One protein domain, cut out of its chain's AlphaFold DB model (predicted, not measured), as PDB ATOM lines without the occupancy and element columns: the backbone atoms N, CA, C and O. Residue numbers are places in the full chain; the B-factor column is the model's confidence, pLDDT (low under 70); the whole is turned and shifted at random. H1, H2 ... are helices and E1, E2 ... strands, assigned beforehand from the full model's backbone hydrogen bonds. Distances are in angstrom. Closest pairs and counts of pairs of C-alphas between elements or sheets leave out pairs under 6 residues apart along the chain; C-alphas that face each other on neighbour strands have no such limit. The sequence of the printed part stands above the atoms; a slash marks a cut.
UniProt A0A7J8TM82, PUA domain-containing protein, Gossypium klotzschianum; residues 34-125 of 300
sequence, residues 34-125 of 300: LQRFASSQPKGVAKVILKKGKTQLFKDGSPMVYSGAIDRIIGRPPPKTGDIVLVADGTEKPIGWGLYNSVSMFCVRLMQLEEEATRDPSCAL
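What this domain is: This is residues 34 to 125 of the 300 residues of the protein "PUA domain-containing protein" of Gossypium klotzschianum (UniProt A0A7J8TM82). A strongly twisted, curled sheet of five strands makes the body; it bends part of the way round, well short of a closed barrel, and residues 64 and 65, from the link between H2 and E2, pair with its edge strand E5. H2 sits over E3, while H1, which only grazes the sheet with its residues 34 to 38, and H3, close to E4, meet at a corner, with Leu 34 near Glu 114, and their centres are the farthest of the elements from the mean of the C-alphas. The printed part has 92 residues with three named helices and five named strands, in the order H1 E1 H2 E2 E3 E4 E5 H3; the sheet is mixed, in the order E2, E1, E3, E4, E5, and the class is mixed, helices and strands. The whole is compact, with a radius of gyration of the C-alphas of 11.8 A, and rounded, spanning 30 by 30 by 22 A.

Where its parts are: The longest strand is E4, residues 94 to 100, 14.8 A from first to last C-alpha. E3, residues 84 to 88, and E1, residues 46 to 50, each measure 13.1 A, E5, residues 108 to 113, 12.6 A, and E2, residues 70 to 74, 11.2 A. H1, residues 34 to 40, measures 9.9 A and begins with C-alpha 34 at (-9.312, -10.863, -22.707). H2 is residues 55 to 59, 6.5 A. H3, residues 114 to 119, measures 8.7 A and ends with C-alpha 119 at (0.123, -17.307, -21.676).

How they stand to each other: E1 and E3 are parallel, at 35 degrees, with N 48 and O 86 2.8 A apart, within hydrogen-bond range. E2 is antiparallel to E1, at 158 degrees, with N 49 and O 72 at 2.8 A. E3, E4 and E5 form a meander, each strand the antiparallel neighbour of the one before, in two hairpins; N 87 and O 96 are 2.8 A apart, and N 111 and O 97 2.8 A. H2 is on the sheet, over E3, at a height over the sheet of 8.3 A. H3 stands only just at the sheet's level, at 3.9 A; its closest C-alpha pair with E4 is Gly 96 and Glu 114, 4.5 A. H1 only grazes the sheet, with residues 34 to 38. H1 and H3 only just touch, with 3 pairs of C-alphas within 8 A, the closest those of Leu 34 and Glu 114 at 6.4 A; they are about perpendicular, at 83 degrees. H2 is apart from H1 and from H3. Every O i to N i+4 pair is within hydrogen-bond range in H1, H2 and H3.

The domain as a whole: The two C-alphas farthest apart, those of Val 103 and Arg 119, are 32.3 A apart. The printed part has no cut, and no link is long. The mean pLDDT of the printed part is 93.3, and Pro 42 is under 70.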
ATOM      1  N   LEU A  34      -8.389 -11.556 -23.613       88.12
ATOM      2  CA  LEU A  34      -9.312 -10.863 -22.707       88.12
ATOM      3  C   LEU A  34     -10.621 -10.445 -23.377       88.12
ATOM      4  O   LEU A  34     -11.656 -10.467 -22.716       88.12
ATOM      5  N   GLN A  35     -10.621 -10.110 -24.674       85.81
ATOM      6  CA  GLN A  35     -11.870  -9.844 -25.398       85.81
ATOM      7  C   GLN A  35     -12.779 -11.076 -25.408       85.81
ATOM      8  O   GLN A  35     -13.972 -10.945 -25.146       85.81
ATOM      9  N   ARG A  36     -12.220 -12.273 -25.633       84.19
ATOM     10  CA  ARG A  36     -12.987 -13.529 -25.613       84.19
ATOM     11  C   ARG A  36     -13.613 -13.791 -24.242       84.19
ATOM     12  O   ARG A  36     -14.810 -14.059 -24.166       84.19
ATOM     13  N   PHE A  37     -12.838 -13.645 -23.165       84.44
ATOM     14  CA  PHE A  37     -13.351 -13.821 -21.801       84.44
ATOM     15  C   PHE A  37     -14.396 -12.766 -21.433       84.44
ATOM     16  O   PHE A  37     -15.447 -13.104 -20.893       84.44
ATOM     17  N   ALA A  38     -14.169 -11.500 -21.783       83.31
ATOM     18  CA  ALA A  38     -15.129 -10.436 -21.514       83.31
ATOM     19  C   ALA A  38     -16.465 -10.652 -22.241       83.31
ATOM     20  O   ALA A  38     -17.516 -10.389 -21.664       83.31
ATOM     21  N   SER A  39     -16.444 -11.170 -23.474       82.31
ATOM     22  CA  SER A  39     -17.659 -11.516 -24.223       82.31
ATOM     23  C   SER A  39     -18.436 -12.691 -23.621       82.31
ATOM     24  O   SER A  39     -19.645 -12.763 -23.814       82.31
ATOM     25  N   SER A  40     -17.775 -13.592 -22.884       80.19
ATOM     26  CA  SER A  40     -18.448 -14.687 -22.165       80.19
ATOM     27  C   SER A  40     -19.080 -14.276 -20.829       80.19
ATOM     28  O   SER A  40     -19.842 -15.052 -20.256       80.19
ATOM     29  N   GLN A  41     -18.801 -13.066 -20.326       78.69
ATOM     30  CA  GLN A  41     -19.369 -12.584 -19.066       78.69
ATOM     31  C   GLN A  41     -20.828 -12.129 -19.261       78.69
ATOM     32  O   GLN A  41     -21.069 -11.212 -20.048       78.69
ATOM     33  N   PRO A  42     -21.809 -12.673 -18.509       68.81
ATOM     34  CA  PRO A  42     -23.236 -12.393 -18.726       68.81
ATOM     35  C   PRO A  42     -23.628 -10.913 -18.635       68.81
ATOM     36  O   PRO A  42     -24.584 -10.481 -19.273       68.81
ATOM     37  N   LYS A  43     -22.905 -10.127 -17.828       73.50
ATOM     38  CA  LYS A  43     -23.155  -8.689 -17.623       73.50
ATOM     39  C   LYS A  43     -22.314  -7.787 -18.536       73.50
ATOM     40  O   LYS A  43     -22.452  -6.568 -18.471       73.50
ATOM     41  N   GLY A  44     -21.448  -8.368 -19.372       83.88
ATOM     42  CA  GLY A  44     -20.373  -7.647 -20.049       83.88
ATOM     43  C   GLY A  44     -19.324  -7.103 -19.071       83.88
ATOM     44  O   GLY A  44     -19.489  -7.152 -17.853       83.88
ATOM     45  N   VAL A  45     -18.221  -6.584 -19.611       93.50
ATOM     46  CA  VAL A  45     -17.130  -5.984 -18.827       93.50
ATOM     47  C   VAL A  45     -16.860  -4.586 -19.361       93.50
ATOM     48  O   VAL A  45     -16.620  -4.410 -20.560       93.50
ATOM     49  N   ALA A  46     -16.919  -3.585 -18.483       96.56
ATOM     50  CA  ALA A  46     -16.632  -2.209 -18.862       96.56
ATOM     51  C   ALA A  46     -15.158  -2.048 -19.272       96.56
ATOM     52  O   ALA A  46     -14.279  -2.783 -18.818       96.56
ATOM     53  N   LYS A  47     -14.883  -1.068 -20.131       97.12
ATOM     54  CA  LYS A  47     -13.541  -0.748 -20.618       97.12
ATOM     55  C   LYS A  47     -13.135   0.647 -20.173       97.12
ATOM     56  O   LYS A  47     -13.865   1.609 -20.392       97.12
ATOM     57  N   VAL A  48     -11.937   0.763 -19.627       97.94
ATOM     58  CA  VAL A  48     -11.247   2.026 -19.385       97.94
ATOM     59  C   VAL A  48     -10.293   2.258 -20.549       97.94
ATOM     60  O   VAL A  48      -9.350   1.493 -20.754       97.94
ATOM     61  N   ILE A  49     -10.567   3.292 -21.341       98.12
ATOM     62  CA  ILE A  49      -9.781   3.641 -22.523       98.12
ATOM     63  C   ILE A  49      -8.709   4.643 -22.120       98.12
ATOM     64  O   ILE A  49      -9.003   5.690 -21.543       98.12
ATOM     65  N   LEU A  50      -7.459   4.324 -22.435       98.19
ATOM     66  CA  LEU A  50      -6.318   5.182 -22.150       98.19
ATOM     67  C   LEU A  50      -6.164   6.286 -23.198       98.19
ATOM     68  O   LEU A  50      -6.393   6.079 -24.392       98.19
ATOM     69  N   LYS A  51      -5.675   7.448 -22.758       97.38
ATOM     70  CA  LYS A  51      -5.264   8.536 -23.652       97.38
ATOM     71  C   LYS A  51      -4.158   8.071 -24.594       97.38
ATOM     72  O   LYS A  51      -3.266   7.300 -24.224       97.38
ATOM     73  N   LYS A  52      -4.168   8.613 -25.814       93.38
ATOM     74  CA  LYS A  52      -3.114   8.379 -26.809       93.38
ATOM     75  C   LYS A  52      -1.733   8.668 -26.199       93.38
ATOM     76  O   LYS A  52      -1.536   9.692 -25.553       93.38
ATOM     77  N   GLY A  53      -0.787   7.748 -26.393       90.25
ATOM     78  CA  GLY A  53       0.584   7.865 -25.883       90.25
ATOM     79  C   GLY A  53       0.783   7.485 -24.408       90.25
ATOM     80  O   GLY A  53       1.921   7.445 -23.958       90.25
ATOM     81  N   LYS A  54      -0.277   7.164 -23.649       93.06
ATOM     82  CA  LYS A  54      -0.162   6.734 -22.239       93.06
ATOM     83  C   LYS A  54      -0.096   5.216 -22.049       93.06
ATOM     84  O   LYS A  54       0.232   4.756 -20.965       93.06
ATOM     85  N   THR A  55      -0.371   4.444 -23.098       94.81
ATOM     86  CA  THR A  55      -0.436   2.977 -23.055       94.81
ATOM     87  C   THR A  55       0.878   2.303 -22.666       94.81
ATOM     88  O   THR A  55       0.848   1.344 -21.898       94.81
ATOM     89  N   GLN A  56       2.014   2.782 -23.186       94.88
ATOM     90  CA  GLN A  56       3.289   2.069 -23.061       94.88
ATOM     91  C   GLN A  56       3.721   1.900 -21.599       94.88
ATOM     92  O   GLN A  56       4.073   0.800 -21.202       94.88
ATOM     93  N   LEU A  57       3.541   2.938 -20.776       95.25
ATOM     94  CA  LEU A  57       3.839   2.916 -19.339       95.25
ATOM     95  C   LEU A  57       3.226   1.710 -18.605       95.25
ATOM     96  O   LEU A  57       3.844   1.141 -17.708       95.25
ATOM     97  N   PHE A  58       1.997   1.340 -18.962       95.69
ATOM     98  CA  PHE A  58       1.273   0.252 -18.306       95.69
ATOM     99  C   PHE A  58       1.620  -1.115 -18.893       95.69
ATOM    100  O   PHE A  58       1.634  -2.105 -18.168       95.69
ATOM    101  N   LYS A  59       1.950  -1.172 -20.189       94.00
ATOM    102  CA  LYS A  59       2.509  -2.385 -20.806       94.00
ATOM    103  C   LYS A  59       3.891  -2.722 -20.248       94.00
ATOM    104  O   LYS A  59       4.182  -3.891 -20.043       94.00
ATOM    105  N   ASP A  60       4.678  -1.702 -19.917       92.88
ATOM    106  CA  ASP A  60       5.997  -1.851 -19.289       92.88
ATOM    107  C   ASP A  60       5.912  -2.237 -17.799       92.88
ATOM    108  O   ASP A  60       6.933  -2.384 -17.132       92.88
ATOM    109  N   GLY A  61       4.699  -2.422 -17.265       87.25
ATOM    110  CA  GLY A  61       4.478  -3.042 -15.962       87.25
ATOM    111  C   GLY A  61       4.017  -2.104 -14.853       87.25
ATOM    112  O   GLY A  61       3.800  -2.584 -13.744       87.25
ATOM    113  N   SER A  62       3.809  -0.804 -15.111       93.88
ATOM    114  CA  SER A  62       3.173   0.065 -14.111       93.88
ATOM    115  C   SER A  62       1.752  -0.433 -13.819       93.88
ATOM    116  O   SER A  62       0.920  -0.451 -14.729       93.88
ATOM    117  N   PRO A  63       1.425  -0.823 -12.573       93.88
ATOM    118  CA  PRO A  63       0.133  -1.429 -12.282       93.88
ATOM    119  C   PRO A  63      -0.954  -0.395 -11.960       93.88
ATOM    120  O   PRO A  63      -2.091  -0.767 -11.694       93.88
ATOM    121  N   MET A  64      -0.634   0.898 -11.935       95.44
ATOM    122  CA  MET A  64      -1.500   1.935 -11.367       95.44
ATOM    123  C   MET A  64      -1.938   2.927 -12.441       95.44
ATOM    124  O   MET A  64      -1.272   3.931 -12.700       95.44
ATOM    125  N   VAL A  65      -3.084   2.657 -13.067       97.56
ATOM    126  CA  VAL A  65      -3.700   3.563 -14.042       97.56
ATOM    127  C   VAL A  65      -4.318   4.735 -13.296       97.56
ATOM    128  O   VAL A  65      -5.376   4.615 -12.679       97.56
ATOM    129  N   TYR A  66      -3.645   5.879 -13.360       96.25
ATOM    130  CA  TYR A  66      -4.106   7.108 -12.730       96.25
ATOM    131  C   TYR A  66      -5.157   7.838 -13.577       96.25
ATOM    132  O   TYR A  66      -5.151   7.739 -14.807       96.25
ATOM    133  N   SER A  67      -6.023   8.623 -12.932       92.88
ATOM    134  CA  SER A  67      -7.139   9.345 -13.578       92.88
ATOM    135  C   SER A  67      -6.708  10.161 -14.805       92.88
ATOM    136  O   SER A  67      -7.335  10.108 -15.862       92.88
ATOM    137  N   GLY A  68      -5.567  10.849 -14.713       94.56
ATOM    138  CA  GLY A  68      -4.994  11.644 -15.801       94.56
ATOM    139  C   GLY A  68      -4.620  10.853 -17.064       94.56
ATOM    140  O   GLY A  68      -4.464  11.470 -18.123       94.56
ATOM    141  N   ALA A  69      -4.493   9.524 -16.985       96.81
ATOM    142  CA  ALA A  69      -4.214   8.642 -18.117       96.81
ATOM    143  C   ALA A  69      -5.476   8.147 -18.845       96.81
ATOM    144  O   ALA A  69      -5.349   7.587 -19.935       96.81
ATOM    145  N   ILE A  70      -6.669   8.361 -18.284       97.00
ATOM    146  CA  ILE A  70      -7.942   7.867 -18.826       97.00
ATOM    147  C   ILE A  70      -8.537   8.893 -19.794       97.00
ATOM    148  O   ILE A  70      -8.648  10.072 -19.469       97.00
ATOM    149  N   ASP A  71      -8.904   8.442 -20.993       97.69
ATOM    150  CA  ASP A  71      -9.637   9.226 -21.993       97.69
ATOM    151  C   ASP A  71     -11.147   9.142 -21.749       97.69
ATOM    152  O   ASP A  71     -11.821  10.151 -21.563       97.69
ATOM    153  N   ARG A  72     -11.672   7.914 -21.701       96.62
ATOM    154  CA  ARG A  72     -13.098   7.641 -21.495       96.62
ATOM    155  C   ARG A  72     -13.320   6.259 -20.895       96.62
ATOM    156  O   ARG A  72     -12.451   5.392 -20.957       96.62
ATOM    157  N   ILE A  73     -14.517   6.044 -20.362       96.88
ATOM    158  CA  ILE A  73     -14.968   4.750 -19.845       96.88
ATOM    159  C   ILE A  73     -16.170   4.293 -20.673       96.88
ATOM    160  O   ILE A  73     -17.119   5.050 -20.871       96.88
ATOM    161  N   ILE A  74     -16.126   3.056 -21.168       95.62
ATOM    162  CA  ILE A  74     -17.177   2.428 -21.972       95.62
ATOM    163  C   ILE A  74     -17.831   1.328 -21.137       95.62
ATOM    164  O   ILE A  74     -17.195   0.337 -20.797       95.62
ATOM    165  N   GLY A  75     -19.113   1.483 -20.827       91.88
ATOM    166  CA  GLY A  75     -19.907   0.503 -20.087       91.88
ATOM    167  C   GLY A  75     -21.253   1.099 -19.692       91.88
ATOM    168  O   GLY A  75     -21.326   2.278 -19.343       91.88
ATOM    169  N   ARG A  76     -22.332   0.318 -19.798       87.75
ATOM    170  CA  ARG A  76     -23.675   0.719 -19.350       87.75
ATOM    171  C   ARG A  76     -24.288  -0.418 -18.520       87.75
ATOM    172  O   ARG A  76     -24.578  -1.459 -19.104       87.75
ATOM    173  N   PRO A  77     -24.503  -0.230 -17.203       88.94
ATOM    174  CA  PRO A  77     -24.164   0.961 -16.414       88.94
ATOM    175  C   PRO A  77     -22.640   1.201 -16.320       88.94
ATOM    176  O   PRO A  77     -21.863   0.283 -16.590       88.94
ATOM    177  N   PRO A  78     -22.197   2.421 -15.957       91.75
ATOM    178  CA  PRO A  78     -20.794   2.678 -15.645       91.75
ATOM    179  C   PRO A  78     -20.283   1.749 -14.530       91.75
ATOM    180  O   PRO A  78     -21.069   1.403 -13.639       91.75
ATOM    181  N   PRO A  79     -18.993   1.357 -14.552       95.62
ATOM    182  CA  PRO A  79     -18.421   0.514 -13.509       95.62
ATOM    183  C   PRO A  79     -18.414   1.243 -12.164       95.62
ATOM    184  O   PRO A  79     -18.277   2.468 -12.096       95.62
ATOM    185  N   LYS A  80     -18.544   0.476 -11.089       94.19
ATOM    186  CA  LYS A  80     -18.474   0.936  -9.701       94.19
ATOM    187  C   LYS A  80     -17.143   0.531  -9.073       94.19
ATOM    188  O   LYS A  80     -16.445  -0.345  -9.581       94.19
ATOM    189  N   THR A  81     -16.785   1.161  -7.956       93.56
ATOM    190  CA  THR A  81     -15.582   0.783  -7.206       93.56
ATOM    191  C   THR A  81     -15.593  -0.708  -6.862       93.56
ATOM    192  O   THR A  81     -16.576  -1.251  -6.362       93.56
ATOM    193  N   GLY A  82     -14.479  -1.371  -7.162       92.94
ATOM    194  CA  GLY A  82     -14.283  -2.804  -7.024       92.94
ATOM    195  C   GLY A  82     -14.715  -3.628  -8.238       92.94
ATOM    196  O   GLY A  82     -14.476  -4.836  -8.221       92.94
ATOM    197  N   ASP A  83     -15.346  -3.054  -9.264       95.75
ATOM    198  CA  ASP A  83     -15.702  -3.802 -10.474       95.75
ATOM    199  C   ASP A  83     -14.461  -4.163 -11.294       95.75
ATOM    200  O   ASP A  83     -13.500  -3.394 -11.392       95.75
ATOM    201  N   ILE A  84     -14.504  -5.343 -11.913       97.12
ATOM    202  CA  ILE A  84     -13.515  -5.753 -12.907       97.12
ATOM    203  C   ILE A  84     -13.759  -4.956 -14.185       97.12
ATOM    204  O   ILE A  84     -14.876  -4.910 -14.705       97.12
ATOM    205  N   VAL A  85     -12.695  -4.355 -14.708       97.88
ATOM    206  CA  VAL A  85     -12.703  -3.620 -15.973       97.88
ATOM    207  C   VAL A  85     -11.549  -4.064 -16.854       97.88
ATOM    208  O   VAL A  85     -10.473  -4.429 -16.375       97.88
ATOM    209  N   LEU A  86     -11.750  -3.990 -18.165       97.88
ATOM    210  CA  LEU A  86     -10.649  -4.039 -19.115       97.88
ATOM    211  C   LEU A  86      -9.970  -2.674 -19.168       97.88
ATOM    212  O   LEU A  86     -10.638  -1.643 -19.154       97.88
ATOM    213  N   VAL A  87      -8.652  -2.663 -19.312       98.12
ATOM    214  CA  VAL A  87      -7.894  -1.468 -19.681       98.12
ATOM    215  C   VAL A  87      -7.474  -1.632 -21.130       98.12
ATOM    216  O   VAL A  87      -6.904  -2.659 -21.500       98.12
ATOM    217  N   ALA A  88      -7.773  -0.641 -21.961       97.56
ATOM    218  CA  ALA A  88      -7.527  -0.697 -23.394       97.56
ATOM    219  C   ALA A  88      -6.806   0.554 -23.897       97.56
ATOM    220  O   ALA A  88      -6.886   1.629 -23.301       97.56
ATOM    221  N   ASP A  89      -6.084   0.408 -25.003       96.50
ATOM    222  CA  ASP A  89      -5.482   1.545 -25.692       96.50
ATOM    223  C   ASP A  89      -6.530   2.398 -26.432       96.50
ATOM    224  O   ASP A  89      -7.722   2.089 -26.447       96.50
ATOM    225  N   GLY A  90      -6.084   3.486 -27.068       93.75
ATOM    226  CA  GLY A  90      -6.965   4.397 -27.807       93.75
ATOM    227  C   GLY A  90      -7.704   3.765 -28.997       93.75
ATOM    228  O   GLY A  90      -8.643   4.375 -29.501       93.75
ATOM    229  N   THR A  91      -7.312   2.559 -29.432       92.94
ATOM    230  CA  THR A  91      -8.003   1.757 -30.463       92.94
ATOM    231  C   THR A  91      -8.981   0.740 -29.866       92.94
ATOM    232  O   THR A  91      -9.524  -0.096 -30.581       92.94
ATOM    233  N   GLU A  92      -9.214   0.806 -28.552       93.94
ATOM    234  CA  GLU A  92     -10.068  -0.100 -27.774       93.94
ATOM    235  C   GLU A  92      -9.574  -1.552 -27.704       93.94
ATOM    236  O   GLU A  92     -10.313  -2.453 -27.278       93.94
ATOM    237  N   LYS A  93      -8.304  -1.782 -28.055       94.00
ATOM    238  CA  LYS A  93      -7.642  -3.071 -27.875       94.00
ATOM    239  C   LYS A  93      -7.207  -3.225 -26.413       94.00
ATOM    240  O   LYS A  93      -6.467  -2.368 -25.919       94.00
ATOM    241  N   PRO A  94      -7.626  -4.291 -25.706       96.19
ATOM    242  CA  PRO A  94      -7.196  -4.511 -24.333       96.19
ATOM    243  C   PRO A  94      -5.687  -4.682 -24.218       96.19
ATOM    244  O   PRO A  94      -5.042  -5.317 -25.053       96.19
ATOM    245  N   ILE A  95      -5.145  -4.111 -23.151       96.88
ATOM    246  CA  ILE A  95      -3.757  -4.290 -22.720       96.88
ATOM    247  C   ILE A  95      -3.677  -5.079 -21.413       96.88
ATOM    248  O   ILE A  95      -2.609  -5.551 -21.040       96.88
ATOM    249  N   GLY A  96      -4.808  -5.224 -20.726       97.31
ATOM    250  CA  GLY A  96      -4.930  -5.912 -19.457       97.31
ATOM    251  C   GLY A  96      -6.317  -5.727 -18.859       97.31
ATOM    252  O   GLY A  96      -7.200  -5.107 -19.457       97.31
ATOM    253  N   TRP A  97      -6.498  -6.246 -17.657       97.81
ATOM    254  CA  TRP A  97      -7.681  -6.024 -16.840       97.81
ATOM    255  C   TRP A  97      -7.277  -5.679 -15.415       97.81
ATOM    256  O   TRP A  97      -6.154  -5.952 -14.987       97.81
ATOM    257  N   GLY A  98      -8.182  -5.042 -14.685       97.75
ATOM    258  CA  GLY A  98      -7.927  -4.597 -13.328       97.75
ATOM    259  C   GLY A  98      -9.197  -4.291 -12.561       97.75
ATOM    260  O   GLY A  98     -10.302  -4.497 -13.061       97.75
ATOM    261  N   LEU A  99      -9.019  -3.792 -11.343       97.88
ATOM    262  CA  LEU A  99     -10.120  -3.366 -10.489       97.88
ATOM    263  C   LEU A  99     -10.252  -1.853 -10.522       97.88
ATOM    264  O   LEU A  99      -9.282  -1.128 -10.285       97.88
ATOM    265  N   TYR A 100     -11.457  -1.403 -10.854       97.88
ATOM    266  CA  TYR A 100     -11.796   0.003 -10.973       97.88
ATOM    267  C   TYR A 100     -12.078   0.626  -9.605       97.88
ATOM    268  O   TYR A 100     -12.664  -0.010  -8.731       97.88
ATOM    269  N   ASN A 101     -11.704   1.887  -9.429       97.38
ATOM    270  CA  ASN A 101     -12.087   2.714  -8.296       97.38
ATOM    271  C   ASN A 101     -12.397   4.129  -8.805       97.38
ATOM    272  O   ASN A 101     -11.524   4.796  -9.355       97.38
ATOM    273  N   SER A 102     -13.639   4.593  -8.643       94.50
ATOM    274  CA  SER A 102     -14.062   5.889  -9.192       94.50
ATOM    275  C   SER A 102     -13.542   7.099  -8.423       94.50
ATOM    276  O   SER A 102     -13.620   8.208  -8.945       94.50
ATOM    277  N   VAL A 103     -13.077   6.912  -7.186       94.12
ATOM    278  CA  VAL A 103     -12.657   8.019  -6.309       94.12
ATOM    279  C   VAL A 103     -11.151   8.058  -6.071       94.12
ATOM    280  O   VAL A 103     -10.607   9.134  -5.837       94.12
ATOM    281  N   SER A 104     -10.467   6.918  -6.190       93.75
ATOM    282  CA  SER A 104      -9.010   6.858  -6.058       93.75
ATOM    283  C   SER A 104      -8.311   7.591  -7.204       93.75
ATOM    284  O   SER A 104      -8.722   7.509  -8.366       93.75
ATOM    285  N   MET A 105      -7.174   8.226  -6.900       91.88
ATOM    286  CA  MET A 105      -6.258   8.714  -7.935       91.88
ATOM    287  C   MET A 105      -5.786   7.586  -8.859       91.88
ATOM    288  O   MET A 105      -5.543   7.840 -10.039       91.88
ATOM    289  N   PHE A 106      -5.694   6.354  -8.347       94.94
ATOM    290  CA  PHE A 106      -5.366   5.143  -9.099       94.94
ATOM    291  C   PHE A 106      -6.650   4.448  -9.553       94.94
ATOM    292  O   PHE A 106      -7.029   3.391  -9.049       94.94
ATOM    293  N   CYS A 107      -7.325   5.071 -10.521       96.69
ATOM    294  CA  CYS A 107      -8.636   4.656 -11.009       96.69
ATOM    295  C   CYS A 107      -8.724   3.195 -11.456       96.69
ATOM    296  O   CYS A 107      -9.797   2.608 -11.366       96.69
ATOM    297  N   VAL A 108      -7.639   2.600 -11.960       98.06
ATOM    298  CA  VAL A 108      -7.569   1.145 -12.148       98.06
ATOM    299  C   VAL A 108      -6.252   0.624 -11.605       98.06
ATOM    300  O   VAL A 108      -5.180   1.050 -12.040       98.06
ATOM    301  N   ARG A 109      -6.326  -0.362 -10.711       97.75
ATOM    302  CA  ARG A 109      -5.171  -1.195 -10.366       97.75
ATOM    303  C   ARG A 109      -5.172  -2.406 -11.288       97.75
ATOM    304  O   ARG A 109      -6.086  -3.228 -11.229       97.75
ATOM    305  N   LEU A 110      -4.197  -2.469 -12.187       97.56
ATOM    306  CA  LEU A 110      -4.026  -3.547 -13.151       97.56
ATOM    307  C   LEU A 110      -3.713  -4.852 -12.428       97.56
ATOM    308  O   LEU A 110      -2.775  -4.951 -11.639       97.56
ATOM    309  N   MET A 111      -4.513  -5.856 -12.753       97.00
ATOM    310  CA  MET A 111      -4.456  -7.184 -12.173       97.00
ATOM    311  C   MET A 111      -3.849  -8.179 -13.137       97.00
ATOM    312  O   MET A 111      -3.149  -9.054 -12.682       97.00
ATOM    313  N   GLN A 112      -3.985  -8.071 -14.450       96.62
ATOM    314  CA  GLN A 112      -3.251  -8.952 -15.367       96.62
ATOM    315  C   GLN A 112      -3.093  -8.256 -16.707       96.62
ATOM    316  O   GLN A 112      -4.034  -7.615 -17.175       96.62
ATOM    317  N   LEU A 113      -1.928  -8.392 -17.332       96.50
ATOM    318  CA  LEU A 113      -1.726  -7.908 -18.693       96.50
ATOM    319  C   LEU A 113      -2.314  -8.897 -19.707       96.50
ATOM    320  O   LEU A 113      -2.409 -10.098 -19.455       96.50
ATOM    321  N   GLU A 114      -2.684  -8.405 -20.885       95.12
ATOM    322  CA  GLU A 114      -3.194  -9.231 -21.991       95.12
ATOM    323  C   GLU A 114      -2.191 -10.331 -22.386       95.12
ATOM    324  O   GLU A 114      -2.572 -11.466 -22.671       95.12
ATOM    325  N   GLU A 115      -0.899 -10.013 -22.354       93.56
ATOM    326  CA  GLU A 115       0.190 -10.944 -22.668       93.56
ATOM    327  C   GLU A 115       0.301 -12.076 -21.635       93.56
ATOM    328  O   GLU A 115       0.638 -13.209 -21.972       93.56
ATOM    329  N   GLU A 116      -0.024 -11.803 -20.373       93.31
ATOM    330  CA  GLU A 116      -0.104 -12.826 -19.325       93.31
ATOM    331  C   GLU A 116      -1.351 -13.670 -19.456       93.31
ATOM    332  O   GLU A 116      -1.245 -14.886 -19.402       93.31
ATOM    333  N   ALA A 117      -2.502 -13.039 -19.686       94.12
ATOM    334  CA  ALA A 117      -3.758 -13.744 -19.909       94.12
ATOM    335  C   ALA A 117      -3.709 -14.630 -21.163       94.12
ATOM    336  O   ALA A 117      -4.426 -15.617 -21.264       94.12
ATOM    337  N   THR A 118      -2.857 -14.292 -22.132       92.69
ATOM    338  CA  THR A 118      -2.622 -15.133 -23.308       92.69
ATOM    339  C   THR A 118      -1.744 -16.344 -22.987       92.69
ATOM    340  O   THR A 118      -1.993 -17.420 -23.523       92.69
ATOM    341  N   ARG A 119      -0.737 -16.194 -22.114       91.44
ATOM    342  CA  ARG A 119       0.123 -17.307 -21.676       91.44
ATOM    343  C   ARG A 119      -0.590 -18.244 -20.706       91.44
ATOM    344  O   ARG A 119      -0.483 -19.456 -20.848       91.44
ATOM    345  N   ASP A 120      -1.309 -17.675 -19.747       88.31
ATOM    346  CA  ASP A 120      -2.137 -18.391 -18.789       88.31
ATOM    347  C   ASP A 120      -3.520 -17.722 -18.690       88.31
ATOM    348  O   ASP A 120      -3.717 -16.755 -17.939       88.31
ATOM    349  N   PRO A 121      -4.502 -18.231 -19.451       92.19
ATOM    350  CA  PRO A 121      -5.855 -17.698 -19.443       92.19
ATOM    351  C   PRO A 121      -6.649 -18.105 -18.201       92.19
ATOM    352  O   PRO A 121      -7.764 -17.625 -18.017       92.19
ATOM    353  N   SER A 122      -6.117 -18.984 -17.346       92.56
ATOM    354  CA  SER A 122      -6.871 -19.559 -16.233       92.56
ATOM    355  C   SER A 122      -7.267 -18.533 -15.166       92.56
ATOM    356  O   SER A 122      -8.233 -18.768 -14.448       92.56
ATOM    357  N   CYS A 123      -6.554 -17.405 -15.093       93.88
ATOM    358  CA  CYS A 123      -6.837 -16.281 -14.196       93.88
ATOM    359  C   CYS A 123      -7.546 -15.105 -14.892       93.88
ATOM    360  O   CYS A 123      -7.761 -14.064 -14.273       93.88
ATOM    361  N   ALA A 124      -7.853 -15.208 -16.189       95.06
ATOM    362  CA  ALA A 124      -8.382 -14.088 -16.957       95.06
ATOM    363  C   ALA A 124      -9.745 -13.637 -16.410       95.06
ATOM    364  O   ALA A 124     -10.724 -14.377 -16.477       95.06
ATOM    365  N   LEU A 125      -9.808 -12.397 -15.910       95.25
ATOM    366  CA  LEU A 125     -10.993 -11.816 -15.262       95.25
ATOM    367  C   LEU A 125     -11.474 -12.595 -14.022       95.25
ATOM    368  O   LEU A 125     -12.633 -12.462 -13.629       95.25
TER     369      LEU A 125